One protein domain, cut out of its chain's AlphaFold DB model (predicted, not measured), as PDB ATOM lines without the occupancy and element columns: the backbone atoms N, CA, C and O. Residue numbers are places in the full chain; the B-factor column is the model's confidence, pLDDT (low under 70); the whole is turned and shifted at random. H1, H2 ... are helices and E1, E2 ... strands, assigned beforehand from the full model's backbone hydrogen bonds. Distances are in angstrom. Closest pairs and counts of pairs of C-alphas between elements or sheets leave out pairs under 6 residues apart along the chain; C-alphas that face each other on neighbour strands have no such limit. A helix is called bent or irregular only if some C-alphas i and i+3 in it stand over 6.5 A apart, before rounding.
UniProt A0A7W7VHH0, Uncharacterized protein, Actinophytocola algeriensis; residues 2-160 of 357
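This is residues 2 to 160 of the 357 residues of an uncharacterized protein of Actinophytocola algeriensis (UniProt A0A7W7VHH0). Three helices, H2, H3 and H5, run up and down as a long, slender bundle, with H1 packed on H3 and H5 and crossing H3 at a steep tilt. The short helix H4 sits near one end of the rod, and the small strand E1 follows H5 at the other end. The printed part has 159 residues with five named helices and one named strand, in the order H1, H2, H3, H4, H5, E1, and its class is mostly helix. It is loose, with a radius of gyration of the C-alphas of 19.4 A, and its C-alphas span 62 by 30 by 26 A.

H1, residues 2 to 25, touches H3, residues 78 to 102, closest at the C-alphas of Gly 18 and Gly 94, 3.7 A apart, at a steep tilt of 49 degrees, the same way. H1 has a kink of 33 degrees near residue 19. H2, residues 36 to 69, forms a helical hairpin with H3: they run opposite ways at a shallow tilt of 12 degrees, and their closest C-alphas, Tyr 49 and Ala 85, are 4.8 A apart. H4, residues 111 to 116, touches residues 19 to 23 of H1 alone, closest at the C-alphas of Val 23 and Ala 116, 6.2 A. H5, residues 120 to 153, touches H1 at a shallow tilt of 19 degrees, opposite ways, with the C-alphas of Thr 17 and Ala 127 closest at 4.8 A. With residues 131 to 143 alone H5 touches H3, closest at the C-alphas of Leu 83 and Ala 135, 4.9 A, at 36 degrees, only just steep. H5 has a kink of 40 degrees near residue 143, and with residues 147 to 151 alone it touches residues 60 to 68 of H2, the C-alphas of Leu 64 and Glu 147 being closest at 7.0 A. E1, residues 157 to 159, pairs with no named strand and is apart from H1, H2, H3 and H4. Every O i to N i+4 pair is within hydrogen-bond range in H2, H3 and H4, against 14 of 20 in H1 and 27 of 30 in H5.

H1 begins at C-alpha 2, (431.453, 431.237, 376.740), and is 34.4 A long. H2 measures 49.3 A, H3 35.5 A and H5 48.4 A from first to last C-alpha. H5 is only just irregular, with C-alphas 145 and 148 6.6 A apart, and ends at C-alpha 153, (411.726, 438.677, 371.206). H4 measures 8.8 A and E1 6.9 A.

The two C-alphas farthest apart, those of Val 69 and Glu 108, are 63.7 A apart. The printed part has no cut, and no link is long. The mean pLDDT of the printed part is 78.6; 38 residues are under 70, among them 2 to 16 and 116 to 126.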
ATOM      1  N   GLY A   2     431.021 430.387 377.873       38.97
ATOM      2  CA  GLY A   2     431.453 431.237 376.740       38.97
ATOM      3  C   GLY A   2     432.870 431.832 376.841       38.97
ATOM      4  O   GLY A   2     433.552 431.938 375.827       38.97
ATOM      5  N   ASN A   3     433.352 432.157 378.047       43.28
ATOM      6  CA  ASN A   3     434.622 432.883 378.231       43.28
ATOM      7  C   ASN A   3     435.876 432.030 377.959       43.28
ATOM      8  O   ASN A   3     436.842 432.523 377.388       43.28
ATOM      9  N   PHE A   4     435.837 430.730 378.273       41.72
ATOM     10  CA  PHE A   4     436.951 429.804 378.017       41.72
ATOM     11  C   PHE A   4     437.212 429.592 376.514       41.72
ATOM     12  O   PHE A   4     438.338 429.381 376.076       41.72
ATOM     13  N   LYS A   5     436.157 429.707 375.697       46.56
ATOM     14  CA  LYS A   5     436.215 429.554 374.241       46.56
ATOM     15  C   LYS A   5     436.949 430.709 373.550       46.56
ATOM     16  O   LYS A   5     437.665 430.499 372.581       46.56
ATOM     17  N   VAL A   6     436.791 431.924 374.062       53.53
ATOM     18  CA  VAL A   6     437.478 433.112 373.537       53.53
ATOM     19  C   VAL A   6     438.965 433.079 373.912       53.53
ATOM     20  O   VAL A   6     439.807 433.384 373.075       53.53
ATOM     21  N   ALA A   7     439.296 432.602 375.116       52.66
ATOM     22  CA  ALA A   7     440.672 432.524 375.612       52.66
ATOM     23  C   ALA A   7     441.604 431.651 374.746       52.66
ATOM     24  O   ALA A   7     442.738 432.041 374.487       52.66
ATOM     25  N   ALA A   8     441.129 430.507 374.240       52.91
ATOM     26  CA  ALA A   8     441.942 429.631 373.388       52.91
ATOM     27  C   ALA A   8     442.243 430.237 372.003       52.91
ATOM     28  O   ALA A   8     443.359 430.109 371.507       52.91
ATOM     29  N   PHE A   9     441.291 430.954 371.394       56.06
ATOM     30  CA  PHE A   9     441.583 431.722 370.178       56.06
ATOM     31  C   PHE A   9     442.555 432.868 370.461       56.06
ATOM     32  O   PHE A   9     443.408 433.150 369.623       56.06
ATOM     33  N   CYS A  10     442.445 433.520 371.628       58.47
ATOM     34  CA  CYS A  10     443.383 434.571 372.014       58.47
ATOM     35  C   CYS A  10     444.797 433.998 372.095       58.47
ATOM     36  O   CYS A  10     445.719 434.606 371.575       58.47
ATOM     37  N   PHE A  11     444.960 432.803 372.665       63.12
ATOM     38  CA  PHE A  11     446.252 432.130 372.745       63.12
ATOM     39  C   PHE A  11     446.858 431.834 371.362       63.12
ATOM     40  O   PHE A  11     448.014 432.168 371.122       63.12
ATOM     41  N   VAL A  12     446.077 431.289 370.422       60.81
ATOM     42  CA  VAL A  12     446.548 431.029 369.045       60.81
ATOM     43  C   VAL A  12     446.891 432.327 368.307       60.81
ATOM     44  O   VAL A  12     447.914 432.401 367.632       60.81
ATOM     45  N   ALA A  13     446.080 433.376 368.458       64.06
ATOM     46  CA  ALA A  13     446.386 434.675 367.865       64.06
ATOM     47  C   ALA A  13     447.641 435.309 368.478       64.06
ATOM     48  O   ALA A  13     448.421 435.911 367.748       64.06
ATOM     49  N   ILE A  14     447.866 435.147 369.785       69.00
ATOM     50  CA  ILE A  14     449.084 435.590 370.481       69.00
ATOM     51  C   ILE A  14     450.311 434.834 369.960       69.00
ATOM     52  O   ILE A  14     451.322 435.462 369.666       69.00
ATOM     53  N   LEU A  15     450.216 433.515 369.764       68.00
ATOM     54  CA  LEU A  15     451.295 432.718 369.171       68.00
ATOM     55  C   LEU A  15     451.657 433.205 367.760       68.00
ATOM     56  O   LEU A  15     452.826 433.396 367.442       68.00
ATOM     57  N   LEU A  16     450.650 433.457 366.922       66.12
ATOM     58  CA  LEU A  16     450.863 433.852 365.527       66.12
ATOM     59  C   LEU A  16     451.270 435.326 365.369       66.12
ATOM     60  O   LEU A  16     452.029 435.655 364.465       66.12
ATOM     61  N   THR A  17     450.833 436.213 366.266       70.62
ATOM     62  CA  THR A  17     451.348 437.597 366.362       70.62
ATOM     63  C   THR A  17     452.729 437.664 367.016       70.62
ATOM     64  O   THR A  17     453.466 438.623 366.784       70.62
ATOM     65  N   GLY A  18     453.115 436.641 367.783       74.56
ATOM     66  CA  GLY A  18     454.463 436.469 368.316       74.56
ATOM     67  C   GLY A  18     455.510 436.290 367.222       74.56
ATOM     68  O   GLY A  18     456.625 436.778 367.382       74.56
ATOM     69  N   ALA A  19     455.154 435.685 366.086       77.19
ATOM     70  CA  ALA A  19     456.078 435.466 364.975       77.19
ATOM     71  C   ALA A  19     456.691 436.763 364.394       77.19
ATOM     72  O   ALA A  19     457.915 436.907 364.448       77.19
ATOM     73  N   PRO A  20     455.912 437.758 363.908       78.75
ATOM     74  CA  PRO A  20     456.489 439.005 363.400       78.75
ATOM     75  C   PRO A  20     457.229 439.805 364.485       78.75
ATOM     76  O   PRO A  20     458.260 440.415 364.201       78.75
ATOM     77  N   ALA A  21     456.752 439.778 365.736       81.38
ATOM     78  CA  ALA A  21     457.419 440.444 366.854       81.38
ATOM     79  C   ALA A  21     458.774 439.797 367.192       81.38
ATOM     80  O   ALA A  21     459.744 440.505 367.451       81.38
ATOM     81  N   THR A  22     458.861 438.466 367.134       79.69
ATOM     82  CA  THR A  22     460.099 437.703 367.360       79.69
ATOM     83  C   THR A  22     461.152 438.044 366.310       79.69
ATOM     84  O   THR A  22     462.306 438.263 366.665       79.69
ATOM     85  N   VAL A  23     460.763 438.171 365.036       79.75
ATOM     86  CA  VAL A  23     461.683 438.573 363.957       79.75
ATOM     87  C   VAL A  23     462.134 440.028 364.109       79.75
ATOM     88  O   VAL A  23     463.308 440.328 363.915       79.75
ATOM     89  N   LEU A  24     461.230 440.946 364.463       81.38
ATOM     90  CA  LEU A  24     461.562 442.367 364.618       81.38
ATOM     91  C   LEU A  24     462.478 442.638 365.813       81.38
ATOM     92  O   LEU A  24     463.499 443.306 365.666       81.38
ATOM     93  N   ILE A  25     462.117 442.120 366.988       80.62
ATOM     94  CA  ILE A  25     462.873 442.324 368.230       80.62
ATOM     95  C   ILE A  25     464.152 441.482 368.194       80.62
ATOM     96  O   ILE A  25     465.213 441.941 368.608       80.62
ATOM     97  N   GLY A  26     464.097 440.291 367.596       68.56
ATOM     98  CA  GLY A  26     465.244 439.410 367.403       68.56
ATOM     99  C   GLY A  26     466.318 439.928 366.438       68.56
ATOM    100  O   GLY A  26     467.268 439.204 366.156       68.56
ATOM    101  N   ARG A  27     466.225 441.166 365.943       73.38
ATOM    102  CA  ARG A  27     467.356 441.864 365.302       73.38
ATOM    103  C   ARG A  27     468.319 442.494 366.309       73.38
ATOM    104  O   ARG A  27     469.392 442.937 365.922       73.38
ATOM    105  N   THR A  28     467.927 442.558 367.578       68.44
ATOM    106  CA  THR A  28     468.759 443.078 368.666       68.44
ATOM    107  C   THR A  28     469.507 441.953 369.375       68.44
ATOM    108  O   THR A  28     469.035 440.812 369.439       68.44
ATOM    109  N   GLU A  29     470.697 442.270 369.889       73.00
ATOM    110  CA  GLU A  29     471.474 441.333 370.697       73.00
ATOM    111  C   GLU A  29     470.702 440.967 371.976       73.00
ATOM    112  O   GLU A  29     470.131 441.862 372.604       73.00
ATOM    113  N   PRO A  30     470.697 439.690 372.412       76.19
ATOM    114  CA  PRO A  30     469.891 439.240 373.550       76.19
ATOM    115  C   PRO A  30     470.104 440.051 374.837       76.19
ATOM    116  O   PRO A  30     469.149 440.309 375.567       76.19
ATOM    117  N   ALA A  31     471.339 440.499 375.091       70.88
ATOM    118  CA  ALA A  31     471.697 441.299 376.263       70.88
ATOM    119  C   ALA A  31     471.141 442.738 376.232       70.88
ATOM    120  O   ALA A  31     471.035 443.376 377.277       70.88
ATOM    121  N   ALA A  32     470.771 443.247 375.053       77.94
ATOM    122  CA  ALA A  32     470.245 444.599 374.856       77.94
ATOM    123  C   ALA A  32     468.704 444.656 374.834       77.94
ATOM    124  O   ALA A  32     468.123 445.737 374.707       77.94
ATOM    125  N   VAL A  33     468.018 443.513 374.952       81.44
ATOM    126  CA  VAL A  33     466.553 443.444 374.883       81.44
ATOM    127  C   VAL A  33     465.930 443.979 376.175       81.44
ATOM    128  O   VAL A  33     465.998 443.359 377.234       81.44
ATOM    129  N   SER A  34     465.264 445.131 376.080       86.50
ATOM    130  CA  SER A  34     464.511 445.718 377.192       86.50
ATOM    131  C   SER A  34     463.075 445.190 377.260       86.50
ATOM    132  O   SER A  34     462.357 445.169 376.260       86.50
ATOM    133  N   TRP A  35     462.619 444.848 378.469       90.12
ATOM    134  CA  TRP A  35     461.226 444.474 378.749       90.12
ATOM    135  C   TRP A  35     460.286 445.674 378.916       90.12
ATOM    136  O   TRP A  35     459.065 445.508 378.885       90.12
ATOM    137  N   THR A  36     460.822 446.887 379.081       90.69
ATOM    138  CA  THR A  36     460.021 448.090 379.343       90.69
ATOM    139  C   THR A  36     458.950 448.336 378.269       90.69
ATOM    140  O   THR A  36     457.792 448.527 378.645       90.69
ATOM    141  N   PRO A  37     459.246 448.259 376.952       86.50
ATOM    142  CA  PRO A  37     458.229 448.439 375.916       86.50
ATOM    143  C   PRO A  37     457.122 447.378 375.976       86.50
ATOM    144  O   PRO A  37     455.948 447.710 375.817       86.50
ATOM    145  N   ALA A  38     457.470 446.117 376.254       88.06
ATOM    146  CA  ALA A  38     456.498 445.032 376.368       88.06
ATOM    147  C   ALA A  38     455.536 445.263 377.544       88.06
ATOM    148  O   ALA A  38     454.323 445.147 377.380       88.06
ATOM    149  N   LEU A  39     456.056 445.666 378.707       89.19
ATOM    150  CA  LEU A  39     455.245 445.948 379.896       89.19
ATOM    151  C   LEU A  39     454.314 447.154 379.699       89.19
ATOM    152  O   LEU A  39     453.140 447.089 380.069       89.19
ATOM    153  N   VAL A  40     454.802 448.228 379.068       90.56
ATOM    154  CA  VAL A  40     453.982 449.409 378.743       90.56
ATOM    155  C   VAL A  40     452.847 449.036 377.787       90.56
ATOM    156  O   VAL A  40     451.694 449.394 378.032       90.56
ATOM    157  N   VAL A  41     453.140 448.269 376.731       87.56
ATOM    158  CA  VAL A  41     452.118 447.818 375.774       87.56
ATOM    159  C   VAL A  41     451.091 446.901 376.441       87.56
ATOM    160  O   VAL A  41     449.901 447.047 376.168       87.56
ATOM    161  N   VAL A  42     451.501 446.012 377.352       89.19
ATOM    162  CA  VAL A  42     450.568 445.178 378.130       89.19
ATOM    163  C   VAL A  42     449.635 446.038 378.980       89.19
ATOM    164  O   VAL A  42     448.424 445.819 378.951       89.19
ATOM    165  N   ALA A  43     450.156 447.041 379.691       90.12
ATOM    166  CA  ALA A  43     449.329 447.934 380.501       90.12
ATOM    167  C   ALA A  43     448.290 448.681 379.644       90.12
ATOM    168  O   ALA A  43     447.098 448.676 379.964       90.12
ATOM    169  N   ILE A  44     448.721 449.249 378.511       91.38
ATOM    170  CA  ILE A  44     447.832 449.919 377.550       91.38
ATOM    171  C   ILE A  44     446.789 448.939 377.003       91.38
ATOM    172  O   ILE A  44     445.609 449.278 376.926       91.38
ATOM    173  N   ALA A  45     447.191 447.718 376.650       90.19
ATOM    174  CA  ALA A  45     446.293 446.716 376.095       90.19
ATOM    175  C   ALA A  45     445.247 446.242 377.106       90.19
ATOM    176  O   ALA A  45     444.091 446.077 376.726       90.19
ATOM    177  N   VAL A  46     445.603 446.071 378.382       87.19
ATOM    178  CA  VAL A  46     444.652 445.700 379.443       87.19
ATOM    179  C   VAL A  46     443.612 446.805 379.646       87.19
ATOM    180  O   VAL A  46     442.409 446.529 379.618       87.19
ATOM    181  N   VAL A  47     444.056 448.058 379.792       92.31
ATOM    182  CA  VAL A  47     443.158 449.212 379.975       92.31
ATOM    183  C   VAL A  47     442.289 449.425 378.734       92.31
ATOM    184  O   VAL A  47     441.067 449.556 378.838       92.31
ATOM    185  N   GLY A  48     442.896 449.397 377.548       90.69
ATOM    186  CA  GLY A  48     442.200 449.541 376.276       90.69
ATOM    187  C   GLY A  48     441.203 448.411 376.026       90.69
ATOM    188  O   GLY A  48     440.077 448.678 375.613       90.69
ATOM    189  N   TYR A  49     441.547 447.162 376.353       89.19
ATOM    190  CA  TYR A  49     440.636 446.021 376.249       89.19
ATOM    191  C   TYR A  49     439.418 446.180 377.162       89.19
ATOM    192  O   TYR A  49     438.286 445.981 376.711       89.19
ATOM    193  N   ALA A  50     439.623 446.580 378.421       89.75
ATOM    194  CA  ALA A  50     438.529 446.859 379.348       89.75
ATOM    195  C   ALA A  50     437.624 447.991 378.824       89.75
ATOM    196  O   ALA A  50     436.395 447.852 378.815       89.75
ATOM    197  N   GLY A  51     438.224 449.063 378.296       92.44
ATOM    198  CA  GLY A  51     437.514 450.162 377.641       92.44
ATOM    199  C   GLY A  51     436.688 449.697 376.439       92.44
ATOM    200  O   GLY A  51     435.490 449.973 376.365       92.44
ATOM    201  N   CYS A  52     437.278 448.922 375.526       91.94
ATOM    202  CA  CYS A  52     436.582 448.353 374.372       91.94
ATOM    203  C   CYS A  52     435.452 447.409 374.787       91.94
ATOM    204  O   CYS A  52     434.392 447.427 374.167       91.94
ATOM    205  N   TYR A  53     435.641 446.602 375.834       87.94
ATOM    206  CA  TYR A  53     434.601 445.714 376.349       87.94
ATOM    207  C   TYR A  53     433.379 446.504 376.837       87.94
ATOM    208  O   TYR A  53     432.245 446.176 376.474       87.94
ATOM    209  N   TRP A  54     433.608 447.570 377.607       92.00
ATOM    210  CA  TRP A  54     432.550 448.450 378.099       92.00
ATOM    211  C   TRP A  54     431.864 449.225 376.966       92.00
ATOM    212  O   TRP A  54     430.635 449.204 376.853       92.00
ATOM    213  N   LEU A  55     432.646 449.840 376.071       93.75
ATOM    214  CA  LEU A  55     432.134 450.580 374.915       93.75
ATOM    215  C   LEU A  55     431.319 449.684 373.983       93.75
ATOM    216  O   LEU A  55     430.255 450.092 373.524       93.75
ATOM    217  N   ARG A  56     431.763 448.443 373.756       92.94
ATOM    218  CA  ARG A  56     431.036 447.447 372.961       92.94
ATOM    219  C   ARG A  56     429.648 447.180 373.526       92.94
ATOM    220  O   ARG A  56     428.684 447.166 372.764       92.94
ATOM    221  N   LYS A  57     429.543 446.975 374.845       91.62
ATOM    222  CA  LYS A  57     428.257 446.730 375.511       91.62
ATOM    223  C   LYS A  57     427.334 447.943 375.366       91.62
ATOM    224  O   LYS A  57     426.226 447.801 374.861       91.62
ATOM    225  N   ARG A  58     427.833 449.140 375.686       94.00
ATOM    226  CA  ARG A  58     427.062 450.392 375.603       94.00
ATOM    227  C   ARG A  58     426.629 450.736 374.174       94.00
ATOM    228  O   ARG A  58     425.521 451.220 373.954       94.00
ATOM    229  N   ALA A  59     427.493 450.499 373.188       92.50
ATOM    230  CA  ALA A  59     427.173 450.708 371.780       92.50
ATOM    231  C   ALA A  59     426.120 449.709 371.285       92.50
ATOM    232  O   ALA A  59     425.230 450.097 370.534       92.50
ATOM    233  N   SER A  60     426.198 448.451 371.730       92.81
ATOM    234  CA  SER A  60     425.201 447.423 371.418       92.81
ATOM    235  C   SER A  60     423.835 447.760 372.028       92.81
ATOM    236  O   SER A  60     422.834 447.709 371.327       92.81
ATOM    237  N   GLU A  61     423.785 448.222 373.280       93.75
ATOM    238  CA  GLU A  61     422.540 448.679 373.922       93.75
ATOM    239  C   GLU A  61     421.884 449.829 373.145       93.75
ATOM    240  O   GLU A  61     420.708 449.753 372.794       93.75
ATOM    241  N   ARG A  62     422.654 450.868 372.789       92.88
ATOM    242  CA  ARG A  62     422.155 451.989 371.969       92.88
ATOM    243  C   ARG A  62     421.666 451.534 370.597       92.88
ATOM    244  O   ARG A  62     420.650 452.024 370.112       92.88
ATOM    245  N   TYR A  63     422.394 450.610 369.973       92.50
ATOM    246  CA  TYR A  63     422.010 450.012 368.700       92.50
ATOM    247  C   TYR A  63     420.677 449.263 368.808       92.50
ATOM    248  O   TYR A  63     419.818 449.452 367.953       92.50
ATOM    249  N   LEU A  64     420.474 448.469 369.861       92.19
ATOM    250  CA  LEU A  64     419.241 447.708 370.071       92.19
ATOM    251  C   LEU A  64     418.033 448.611 370.338       92.19
ATOM    252  O   LEU A  64     416.972 448.368 369.769       92.19
ATOM    253  N   VAL A  65     418.204 449.672 371.133       92.88
ATOM    254  CA  VAL A  65     417.155 450.685 371.353       92.88
ATOM    255  C   VAL A  65     416.778 451.362 370.036       92.88
ATOM    256  O   VAL A  65     415.600 451.493 369.719       92.88
ATOM    257  N   ARG A  66     417.769 451.744 369.225       90.88
ATOM    258  CA  ARG A  66     417.518 452.341 367.909       90.88
ATOM    259  C   ARG A  66     416.803 451.373 366.969       90.88
ATOM    260  O   ARG A  66     415.851 451.762 366.311       90.88
ATOM    261  N   ALA A  67     417.228 450.112 366.942       88.25
ATOM    262  CA  ALA A  67     416.610 449.090 366.106       88.25
ATOM    263  C   ALA A  67     415.145 448.818 366.488       88.25
ATOM    264  O   ALA A  67     414.318 448.505 365.632       88.25
ATOM    265  N   GLU A  68     414.822 448.950 367.776       89.12
ATOM    266  CA  GLU A  68     413.459 448.856 368.289       89.12
ATOM    267  C   GLU A  68     412.586 450.030 367.840       89.12
ATOM    268  O   GLU A  68     411.485 449.794 367.345       89.12
ATOM    269  N   VAL A  69     413.096 451.263 367.926       88.56
ATOM    270  CA  VAL A  69     412.398 452.469 367.447       88.56
ATOM    271  C   VAL A  69     412.197 452.425 365.932       88.56
ATOM    272  O   VAL A  69     411.080 452.588 365.445       88.56
ATOM    273  N   ASP A  70     413.258 452.133 365.181       86.12
ATOM    274  CA  ASP A  70     413.246 452.182 363.716       86.12
ATOM    275  C   ASP A  70     412.574 450.945 363.090       86.12
ATOM    276  O   ASP A  70     412.410 450.873 361.868       86.12
ATOM    277  N   ARG A  71     412.222 449.938 363.909       83.31
ATOM    278  CA  ARG A  71     411.717 448.616 363.487       83.31
ATOM    279  C   ARG A  71     412.574 447.965 362.395       83.31
ATOM    280  O   ARG A  71     412.083 447.208 361.560       83.31
ATOM    281  N   THR A  72     413.863 448.274 362.382       81.69
ATOM    282  CA  THR A  72     414.840 447.782 361.409       81.69
ATOM    283  C   THR A  72     416.163 447.555 362.118       81.69
ATOM    284  O   THR A  72     416.427 448.130 363.168       81.69
ATOM    285  N   PHE A  73     417.024 446.708 361.565       78.19
ATOM    286  CA  PHE A  73     418.358 446.501 362.113       78.19
ATOM    287  C   PHE A  73     419.390 446.591 360.989       78.19
ATOM    288  O   PHE A  73     419.192 446.069 359.893       78.19
ATOM    289  N   SER A  74     420.496 447.282 361.254       74.19
ATOM    290  CA  SER A  74     421.611 447.457 360.317       74.19
ATOM    291  C   SER A  74     422.901 446.859 360.891       74.19
ATOM    292  O   SER A  74     422.855 446.075 361.844       74.19
ATOM    293  N   GLY A  75     424.058 447.169 360.295       72.75
ATOM    294  CA  GLY A  75     425.356 446.675 360.759       72.75
ATOM    295  C   GLY A  75     425.588 446.968 362.246       72.75
ATOM    296  O   GLY A  75     425.603 448.123 362.661       72.75
ATOM    297  N   SER A  76     425.770 445.916 363.047       81.38
ATOM    298  CA  SER A  76     426.046 446.051 364.483       81.38
ATOM    299  C   SER A  76     427.433 446.670 364.719       81.38
ATOM    300  O   SER A  76     428.405 446.249 364.080       81.38
ATOM    301  N   PRO A  77     427.571 447.601 365.683       86.44
ATOM    302  CA  PRO A  77     428.852 448.224 366.016       86.44
ATOM    303  C   PRO A  77     429.817 447.274 366.747       86.44
ATOM    304  O   PRO A  77     430.987 447.600 366.938       86.44
ATOM    305  N   VAL A  78     429.352 446.090 367.167       85.94
ATOM    306  CA  VAL A  78     430.102 445.143 368.008       85.94
ATOM    307  C   VAL A  78     431.424 444.711 367.378       85.94
ATOM    308  O   VAL A  78     432.398 444.503 368.107       85.94
ATOM    309  N   PHE A  79     431.481 444.577 366.050       83.00
ATOM    310  CA  PHE A  79     432.695 444.128 365.368       83.00
ATOM    311  C   PHE A  79     433.853 445.100 365.551       83.00
ATOM    312  O   PHE A  79     434.924 444.658 365.938       83.00
ATOM    313  N   ALA A  80     433.633 446.403 365.358       85.50
ATOM    314  CA  ALA A  80     434.695 447.405 365.439       85.50
ATOM    315  C   ALA A  80     435.364 447.409 366.823       85.50
ATOM    316  O   ALA A  80     436.579 447.275 366.931       85.50
ATOM    317  N   TYR A  81     434.564 447.449 367.893       87.81
ATOM    318  CA  TYR A  81     435.094 447.390 369.259       87.81
ATOM    319  C   TYR A  81     435.766 446.054 369.573       87.81
ATOM    320  O   TYR A  81     436.764 446.017 370.287       87.81
ATOM    321  N   THR A  82     435.231 444.950 369.045       85.31
ATOM    322  CA  THR A  82     435.849 443.635 369.233       85.31
ATOM    323  C   THR A  82     437.168 443.538 368.467       85.31
ATOM    324  O   THR A  82     438.126 443.003 369.002       85.31
ATOM    325  N   LEU A  83     437.262 444.104 367.265       84.69
ATOM    326  CA  LEU A  83     438.488 444.128 366.479       84.69
ATOM    327  C   LEU A  83     439.589 444.917 367.183       84.69
ATOM    328  O   LEU A  83     440.684 444.393 367.348       84.69
ATOM    329  N   ILE A  84     439.286 446.122 367.674       88.62
ATOM    330  CA  ILE A  84     440.253 446.932 368.430       88.62
ATOM    331  C   ILE A  84     440.728 446.171 369.676       88.62
ATOM    332  O   ILE A  84     441.927 446.063 369.915       88.62
ATOM    333  N   ALA A  85     439.803 445.569 370.430       87.00
ATOM    334  CA  ALA A  85     440.128 444.752 371.599       87.00
ATOM    335  C   ALA A  85     441.077 443.583 371.262       87.00
ATOM    336  O   ALA A  85     441.998 443.288 372.022       87.00
ATOM    337  N   TRP A  86     440.865 442.932 370.117       85.56
ATOM    338  CA  TRP A  86     441.702 441.833 369.639       85.56
ATOM    339  C   TRP A  86     443.075 442.290 369.154       85.56
ATOM    340  O   TRP A  86     444.063 441.639 369.479       85.56
ATOM    341  N   VAL A  87     443.154 443.413 368.433       87.00
ATOM    342  CA  VAL A  87     444.429 444.025 368.026       87.00
ATOM    343  C   VAL A  87     445.278 444.347 369.256       87.00
ATOM    344  O   VAL A  87     446.463 444.032 369.272       87.00
ATOM    345  N   LEU A  88     444.669 444.907 370.308       88.44
ATOM    346  CA  LEU A  88     445.364 445.240 371.553       88.44
ATOM    347  C   LEU A  88     445.908 443.997 372.268       88.44
ATOM    348  O   LEU A  88     447.096 443.947 372.576       88.44
ATOM    349  N   ILE A  89     445.066 442.986 372.516       85.56
ATOM    350  CA  ILE A  89     445.495 441.770 373.229       85.56
ATOM    351  C   ILE A  89     446.524 440.985 372.420       85.56
ATOM    352  O   ILE A  89     447.546 440.579 372.969       85.56
ATOM    353  N   ALA A  90     446.254 440.748 371.137       84.81
ATOM    354  CA  ALA A  90     447.142 439.950 370.307       84.81
ATOM    355  C   ALA A  90     448.461 440.696 370.063       84.81
ATOM    356  O   ALA A  90     449.521 440.109 370.222       84.81
ATOM    357  N   GLY A  91     448.419 442.008 369.808       85.62
ATOM    358  CA  GLY A  91     449.621 442.836 369.688       85.62
ATOM    359  C   GLY A  91     450.472 442.841 370.961       85.62
ATOM    360  O   GLY A  91     451.685 442.655 370.883       85.62
ATOM    361  N   ALA A  92     449.855 442.983 372.139       87.00
ATOM    362  CA  ALA A  92     450.572 442.931 373.412       87.00
ATOM    363  C   ALA A  92     451.162 441.548 373.701       87.00
ATOM    364  O   ALA A  92     452.328 441.446 374.077       87.00
ATOM    365  N   GLY A  93     450.388 440.481 373.488       82.50
ATOM    366  CA  GLY A  93     450.884 439.117 373.649       82.50
ATOM    367  C   GLY A  93     452.010 438.792 372.667       82.50
ATOM    368  O   GLY A  93     453.010 438.203 373.071       82.50
ATOM    369  N   GLY A  94     451.895 439.241 371.415       85.31
ATOM    370  CA  GLY A  94     452.942 439.120 370.408       85.31
ATOM    371  C   GLY A  94     454.224 439.851 370.814       85.31
ATOM    372  O   GLY A  94     455.297 439.266 370.748       85.31
ATOM    373  N   MET A  95     454.121 441.083 371.328       87.19
ATOM    374  CA  MET A  95     455.255 441.844 371.879       87.19
ATOM    375  C   MET A  95     455.934 441.127 373.050       87.19
ATOM    376  O   MET A  95     457.160 441.020 373.072       87.19
ATOM    377  N   VAL A  96     455.163 440.601 374.007       87.06
ATOM    378  CA  VAL A  96     455.696 439.830 375.144       87.06
ATOM    379  C   VAL A  96     456.425 438.582 374.657       87.06
ATOM    380  O   VAL A  96     457.550 438.317 375.077       87.06
ATOM    381  N   MET A  97     455.808 437.836 373.742       84.62
ATOM    382  CA  MET A  97     456.379 436.614 373.187       84.62
ATOM    383  C   MET A  97     457.648 436.900 372.375       84.62
ATOM    384  O   MET A  97     458.659 436.229 372.572       84.62
ATOM    385  N   GLY A  98     457.635 437.934 371.533       83.88
ATOM    386  CA  GLY A  98     458.804 438.366 370.770       83.88
ATOM    387  C   GLY A  98     459.951 438.834 371.661       83.88
ATOM    388  O   GLY A  98     461.093 438.455 371.425       83.88
ATOM    389  N   THR A  99     459.652 439.579 372.730       86.31
ATOM    390  CA  THR A  99     460.649 439.997 373.734       86.31
ATOM    391  C   THR A  99     461.253 438.779 374.432       86.31
ATOM    392  O   THR A  99     462.471 438.652 374.508       86.31
ATOM    393  N   PHE A 100     460.417 437.829 374.861       86.69
ATOM    394  CA  PHE A 100     460.866 436.588 375.490       86.69
ATOM    395  C   PHE A 100     461.801 435.777 374.581       86.69
ATOM    396  O   PHE A 100     462.888 435.390 375.007       86.69
ATOM    397  N   PHE A 101     461.427 435.547 373.321       83.06
ATOM    398  CA  PHE A 101     462.279 434.810 372.384       83.06
ATOM    399  C   PHE A 101     463.537 435.586 371.975       83.06
ATOM    400  O   PHE A 101     464.566 434.971 371.710       83.06
ATOM    401  N   ALA A 102     463.495 436.920 371.969       82.38
ATOM    402  CA  ALA A 102     464.667 437.741 371.687       82.38
ATOM    403  C   ALA A 102     465.713 437.702 372.816       82.38
ATOM    404  O   ALA A 102     466.906 437.760 372.527       82.38
ATOM    405  N   THR A 103     465.283 437.543 374.078       82.75
ATOM    406  CA  THR A 103     466.193 437.389 375.234       82.75
ATOM    407  C   THR A 103     466.912 436.041 375.289       82.75
ATOM    408  O   THR A 103     467.863 435.886 376.053       82.75
ATOM    409  N   LYS A 104     466.476 435.058 374.494       80.81
ATOM    410  CA  LYS A 104     467.128 433.749 374.419       80.81
ATOM    411  C   LYS A 104     468.257 433.753 373.382       80.81
ATOM    412  O   LYS A 104     468.121 434.421 372.350       80.81
ATOM    413  N   PRO A 105     469.352 433.008 373.627       76.00
ATOM    414  CA  PRO A 105     470.364 432.766 372.605       76.00
ATOM    415  C   PRO A 105     469.738 432.076 371.384       76.00
ATOM    416  O   PRO A 105     468.739 431.362 371.502       76.00
ATOM    417  N   VAL A 106     470.299 432.333 370.201       74.81
ATOM    418  CA  VAL A 106     469.859 431.684 368.959       74.81
ATOM    419  C   VAL A 106     470.508 430.305 368.904       74.81
ATOM    420  O   VAL A 106     471.708 430.199 368.674       74.81
ATOM    421  N   GLU A 107     469.716 429.272 369.169       76.56
ATOM    422  CA  GLU A 107     470.110 427.870 368.998       76.56
ATOM    423  C   GLU A 107     469.770 427.395 367.576       76.56
ATOM    424  O   GLU A 107     468.845 427.925 366.944       76.56
ATOM    425  N   GLU A 108     470.516 426.402 367.088       65.69
ATOM    426  CA  GLU A 108     470.216 425.688 365.842       65.69
ATOM    427  C   GLU A 108     468.834 425.012 365.971       65.69
ATOM    428  O   GLU A 108     468.493 424.508 367.042       65.69
ATOM    429  N   ASP A 109     467.993 425.096 364.937       67.12
ATOM    430  CA  ASP A 109     466.574 424.677 364.941       67.12
ATOM    431  C   ASP A 109     465.648 425.450 365.903       67.12
ATOM    432  O   ASP A 109     464.501 425.062 366.161       67.12
ATOM    433  N   SER A 110     466.093 426.595 366.428       70.44
ATOM    434  CA  SER A 110     465.235 427.417 367.282       70.44
ATOM    435  C   SER A 110     464.061 428.030 366.508       70.44
ATOM    436  O   SER A 110     464.158 428.401 365.337       70.44
ATOM    437  N   TYR A 111     462.947 428.256 367.213       69.00
ATOM    438  CA  TYR A 111     461.775 428.974 366.686       69.00
ATOM    439  C   TYR A 111     462.137 430.320 366.030       69.00
ATOM    440  O   TYR A 111     461.501 430.740 365.069       69.00
ATOM    441  N   ARG A 112     463.182 430.996 366.529       70.19
ATOM    442  CA  ARG A 112     463.670 432.274 365.993       70.19
ATOM    443  C   ARG A 112     464.384 432.104 364.650       70.19
ATOM    444  O   ARG A 112     464.201 432.956 363.787       70.19
ATOM    445  N   GLN A 113     465.142 431.024 364.470       72.06
ATOM    446  CA  GLN A 113     465.793 430.697 363.201       72.06
ATOM    447  C   GLN A 113     464.755 430.291 362.151       72.06
ATOM    448  O   GLN A 113     464.711 430.900 361.089       72.06
ATOM    449  N   GLY A 114     463.831 429.387 362.495       69.69
ATOM    450  CA  GLY A 114     462.775 428.958 361.570       69.69
ATOM    451  C   GLY A 114     461.832 430.084 361.127       69.69
ATOM    452  O   GLY A 114     461.216 429.992 360.073       69.69
ATOM    453  N   LEU A 115     461.715 431.171 361.900       71.38
ATOM    454  CA  LEU A 115     460.948 432.356 361.505       71.38
ATOM    455  C   LEU A 115     461.724 433.362 360.648       71.38
ATOM    456  O   LEU A 115     461.093 434.162 359.957       71.38
ATOM    457  N   ALA A 116     463.058 433.363 360.715       68.75
ATOM    458  CA  ALA A 116     463.897 434.318 359.992       68.75
ATOM    459  C   ALA A 116     463.826 434.120 358.470       68.75
ATOM    460  O   ALA A 116     463.956 435.091 357.724       68.75
ATOM    461  N   ASP A 117     463.536 432.892 358.037       66.69
ATOM    462  CA  ASP A 117     463.391 432.519 356.629       66.69
ATOM    463  C   ASP A 117     462.071 433.013 356.012       66.69
ATOM    464  O   ASP A 117     461.910 433.028 354.791       66.69
ATOM    465  N   TYR A 118     461.114 433.464 356.834       62.31
ATOM    466  CA  TYR A 118     459.836 433.985 356.357       62.31
ATOM    467  C   TYR A 118     459.858 435.513 356.206       62.31
ATOM    468  O   TYR A 118     460.150 436.242 357.161       62.31
ATOM    469  N   PRO A 119     459.439 436.052 355.047       62.41
ATOM    470  CA  PRO A 119     459.360 437.491 354.853       62.41
ATOM    471  C   PRO A 119     458.398 438.164 355.836       62.41
ATOM    472  O   PRO A 119     457.229 437.796 355.970       62.41
ATOM    473  N   LEU A 120     458.876 439.224 356.487       66.12
ATOM    474  CA  LEU A 120     458.141 439.933 357.534       66.12
ATOM    475  C   LEU A 120     456.708 440.369 357.136       66.12
ATOM    476  O   LEU A 120     455.804 440.208 357.960       66.12
ATOM    477  N   PRO A 121     456.435 440.858 355.904       61.69
ATOM    478  CA  PRO A 121     455.070 441.181 355.480       61.69
ATOM    479  C   PRO A 121     454.098 439.994 355.544       61.69
ATOM    480  O   PRO A 121     452.928 440.186 355.863       61.69
ATOM    481  N   VAL A 122     454.573 438.771 355.298       58.59
ATOM    482  CA  VAL A 122     453.763 437.539 355.356       58.59
ATOM    483  C   VAL A 122     453.380 437.217 356.785       58.59
ATOM    484  O   VAL A 122     452.223 436.914 357.066       58.59
ATOM    485  N   LEU A 123     454.341 437.333 357.701       67.94
ATOM    486  CA  LEU A 123     454.109 437.117 359.124       67.94
ATOM    487  C   LEU A 123     453.066 438.110 359.659       67.94
ATOM    488  O   LEU A 123     452.145 437.716 360.373       67.94
ATOM    489  N   PHE A 124     453.150 439.382 359.249       69.25
ATOM    490  CA  PHE A 124     452.135 440.389 359.574       69.25
ATOM    491  C   PHE A 124     450.778 440.110 358.931       69.25
ATOM    492  O   PHE A 124     449.752 440.315 359.583       69.25
ATOM    493  N   LEU A 125     450.754 439.632 357.685       64.81
ATOM    494  CA  LEU A 125     449.522 439.240 357.009       64.81
ATOM    495  C   LEU A 125     448.826 438.119 357.795       64.81
ATOM    496  O   LEU A 125     447.690 438.303 358.224       64.81
ATOM    497  N   PHE A 126     449.509 437.004 358.072       65.06
ATOM    498  CA  PHE A 126     448.951 435.888 358.848       65.06
ATOM    499  C   PHE A 126     448.469 436.315 360.233       65.06
ATOM    500  O   PHE A 126     447.350 435.982 360.635       65.06
ATOM    501  N   ALA A 127     449.277 437.102 360.943       71.06
ATOM    502  CA  ALA A 127     448.911 437.658 362.236       71.06
ATOM    503  C   ALA A 127     447.626 438.507 362.153       71.06
ATOM    504  O   ALA A 127     446.688 438.300 362.928       71.06
ATOM    505  N   GLY A 128     447.540 439.415 361.176       69.69
ATOM    506  CA  GLY A 128     446.376 440.275 360.959       69.69
ATOM    507  C   GLY A 128     445.111 439.492 360.610       69.69
ATOM    508  O   GLY A 128     444.036 439.762 361.153       69.69
ATOM    509  N   LEU A 129     445.232 438.469 359.763       67.44
ATOM    510  CA  LEU A 129     444.113 437.600 359.403       67.44
ATOM    511  C   LEU A 129     443.562 436.850 360.608       67.44
ATOM    512  O   LEU A 129     442.345 436.730 360.767       67.44
ATOM    513  N   MET A 130     444.448 436.385 361.487       69.25
ATOM    514  CA  MET A 130     444.024 435.683 362.687       69.25
ATOM    515  C   MET A 130     443.341 436.591 363.697       69.25
ATOM    516  O   MET A 130     442.343 436.194 364.300       69.25
ATOM    517  N   VAL A 131     443.832 437.820 363.844       74.00
ATOM    518  CA  VAL A 131     443.179 438.855 364.651       74.00
ATOM    519  C   VAL A 131     441.776 439.146 364.117       74.00
ATOM    520  O   VAL A 131     440.820 439.164 364.893       74.00
ATOM    521  N   LEU A 132     441.621 439.294 362.798       71.38
ATOM    522  CA  LEU A 132     440.320 439.507 362.158       71.38
ATOM    523  C   LEU A 132     439.369 438.322 362.379       71.38
ATOM    524  O   LEU A 132     438.217 438.527 362.765       71.38
ATOM    525  N   ALA A 133     439.856 437.090 362.216       65.94
ATOM    526  CA  ALA A 133     439.073 435.879 362.451       65.94
ATOM    527  C   ALA A 133     438.640 435.732 363.921       65.94
ATOM    528  O   ALA A 133     437.466 435.471 364.207       65.94
ATOM    529  N   GLY A 134     439.561 435.950 364.865       69.44
ATOM    530  CA  GLY A 134     439.290 435.903 366.303       69.44
ATOM    531  C   GLY A 134     438.298 436.980 366.746       69.44
ATOM    532  O   GLY A 134     437.327 436.687 367.461       69.44
ATOM    533  N   ALA A 135     438.477 438.210 366.257       75.50
ATOM    534  CA  ALA A 135     437.564 439.324 366.495       75.50
ATOM    535  C   ALA A 135     436.167 439.025 365.960       75.50
ATOM    536  O   ALA A 135     435.159 439.199 366.647       75.50
ATOM    537  N   GLY A 136     436.121 438.501 364.746       73.56
ATOM    538  CA  GLY A 136     434.926 438.071 364.067       73.56
ATOM    539  C   GLY A 136     434.118 437.009 364.799       73.56
ATOM    540  O   GLY A 136     432.910 437.158 365.021       73.56
ATOM    541  N   TYR A 137     434.785 435.936 365.218       70.44
ATOM    542  CA  TYR A 137     434.169 434.877 366.011       70.44
ATOM    543  C   TYR A 137     433.668 435.408 367.360       70.44
ATOM    544  O   TYR A 137     432.530 435.143 367.755       70.44
ATOM    545  N   SER A 138     434.475 436.216 368.046       74.62
ATOM    546  CA  SER A 138     434.115 436.799 369.343       74.62
ATOM    547  C   SER A 138     432.916 437.739 369.242       74.62
ATOM    548  O   SER A 138     432.006 437.687 370.073       74.62
ATOM    549  N   ALA A 139     432.876 438.561 368.195       78.06
ATOM    550  CA  ALA A 139     431.760 439.443 367.912       78.06
ATOM    551  C   ALA A 139     430.492 438.632 367.602       78.06
ATOM    552  O   ALA A 139     429.434 438.940 368.142       78.06
ATOM    553  N   ARG A 140     430.584 437.535 366.833       74.56
ATOM    554  CA  ARG A 140     429.453 436.610 366.616       74.56
ATOM    555  C   ARG A 140     428.904 436.071 367.932       74.56
ATOM    556  O   ARG A 140     427.690 436.094 368.124       74.56
ATOM    557  N   VAL A 141     429.768 435.532 368.792       75.75
ATOM    558  CA  VAL A 141     429.347 434.949 370.077       75.75
ATOM    559  C   VAL A 141     428.621 436.004 370.901       75.75
ATOM    560  O   VAL A 141     427.511 435.756 371.360       75.75
ATOM    561  N   PHE A 142     429.190 437.207 370.997       83.62
ATOM    562  CA  PHE A 142     428.555 438.316 371.698       83.62
ATOM    563  C   PHE A 142     427.167 438.632 371.131       83.62
ATOM    564  O   PHE A 142     426.193 438.634 371.883       83.62
ATOM    565  N   ARG A 143     427.059 438.832 369.811       84.00
ATOM    566  CA  ARG A 143     425.790 439.158 369.148       84.00
ATOM    567  C   ARG A 143     424.745 438.065 369.345       84.00
ATOM    568  O   ARG A 143     423.613 438.379 369.683       84.00
ATOM    569  N   ARG A 144     425.116 436.789 369.206       78.69
ATOM    570  CA  ARG A 144     424.202 435.654 369.431       78.69
ATOM    571  C   ARG A 144     423.665 435.584 370.855       78.69
ATOM    572  O   ARG A 144     422.540 435.146 371.044       78.69
ATOM    573  N   THR A 145     424.464 435.980 371.837       82.69
ATOM    574  CA  THR A 145     424.059 435.938 373.244       82.69
ATOM    575  C   THR A 145     423.295 437.192 373.677       82.69
ATOM    576  O   THR A 145     422.440 437.083 374.545       82.69
ATOM    577  N   HIS A 146     423.567 438.358 373.081       87.00
ATOM    578  CA  HIS A 146     423.033 439.643 373.558       87.00
ATOM    579  C   HIS A 146     422.069 440.312 372.570       87.00
ATOM    580  O   HIS A 146     420.968 440.690 372.950       87.00
ATOM    581  N   GLU A 147     422.452 440.446 371.298       88.38
ATOM    582  CA  GLU A 147     421.661 441.187 370.305       88.38
ATOM    583  C   GLU A 147     420.552 440.339 369.682       88.38
ATOM    584  O   GLU A 147     419.408 440.773 369.580       88.38
ATOM    585  N   VAL A 148     420.879 439.114 369.268       85.38
ATOM    586  CA  VAL A 148     419.955 438.226 368.549       85.38
ATOM    587  C   VAL A 148     418.702 437.907 369.377       85.38
ATOM    588  O   VAL A 148     417.607 438.044 368.831       85.38
ATOM    589  N   PRO A 149     418.797 437.542 370.675       87.44
ATOM    590  CA  PRO A 149     417.608 437.279 371.478       87.44
ATOM    591  C   PRO A 149     416.715 438.515 371.598       87.44
ATOM    592  O   PRO A 149     415.505 438.391 371.458       87.44
ATOM    593  N   TRP A 150     417.303 439.703 371.775       89.12
ATOM    594  CA  TRP A 150     416.568 440.967 371.887       89.12
ATOM    595  C   TRP A 150     415.790 441.312 370.615       89.12
ATOM    596  O   TRP A 150     414.624 441.698 370.683       89.12
ATOM    597  N   LEU A 151     416.430 441.171 369.449       87.88
ATOM    598  CA  LEU A 151     415.801 441.438 368.153       87.88
ATOM    599  C   LEU A 151     414.684 440.431 367.848       87.88
ATOM    600  O   LEU A 151     413.648 440.807 367.293       87.88
ATOM    601  N   ARG A 152     414.875 439.166 368.244       85.81
ATOM    602  CA  ARG A 152     413.890 438.095 368.065       85.81
ATOM    603  C   ARG A 152     412.665 438.280 368.957       85.81
ATOM    604  O   ARG A 152     411.548 438.196 368.461       85.81
ATOM    605  N   THR A 153     412.848 438.539 370.255       87.06
ATOM    606  CA  THR A 153     411.726 438.677 371.206       87.06
ATOM    607  C   THR A 153     410.825 439.870 370.894       87.06
ATOM    608  O   THR A 153     409.647 439.844 371.229       87.06
ATOM    609  N   ARG A 154     411.352 440.890 370.211       87.06
ATOM    610  CA  ARG A 154     410.607 442.087 369.789       87.06
ATOM    611  C   ARG A 154     410.007 442.000 368.385       87.06
ATOM    612  O   ARG A 154     409.443 442.985 367.907       87.06
ATOM    613  N   GLY A 155     410.153 440.854 367.716       84.12
ATOM    614  CA  GLY A 155     409.633 440.637 366.365       84.12
ATOM    615  C   GLY A 155     410.296 441.510 365.296       84.12
ATOM    616  O   GLY A 155     409.693 441.761 364.261       84.12
ATOM    617  N   ILE A 156     411.515 442.003 365.538       84.44
ATOM    618  CA  ILE A 156     412.250 442.852 364.584       84.44
ATOM    619  C   ILE A 156     412.966 441.977 363.547       84.44
ATOM    620  O   ILE A 156     413.083 442.343 362.377       84.44
ATOM    621  N   ALA A 157     413.441 440.803 363.968       81.69
ATOM    622  CA  ALA A 157     414.147 439.871 363.103       81.69
ATOM    623  C   ALA A 157     413.791 438.409 363.402       81.69
ATOM    624  O   ALA A 157     413.558 438.035 364.551       81.69
ATOM    625  N   VAL A 158     413.826 437.577 362.363       77.69
ATOM    626  CA  VAL A 158     413.690 436.116 362.449       77.69
ATOM    627  C   VAL A 158     414.969 435.432 361.998       77.69
ATOM    628  O   VAL A 158     415.670 435.922 361.113       77.69
ATOM    629  N   GLU A 159     415.280 434.291 362.611       70.00
ATOM    630  CA  GLU A 159     416.406 433.462 362.189       70.00
ATOM    631  C   GLU A 159     416.027 432.746 360.882       70.00
ATOM    632  O   GLU A 159     415.093 431.947 360.835       70.00
ATOM    633  N   ARG A 160     416.728 433.075 359.798       65.44
ATOM    634  CA  ARG A 160     416.719 432.358 358.527       65.44
ATOM    635  C   ARG A 160     417.079 430.904 358.808       65.44
ATOM    636  O   ARG A 160     418.056 430.633 359.510       65.44
TER     637      ARG A 160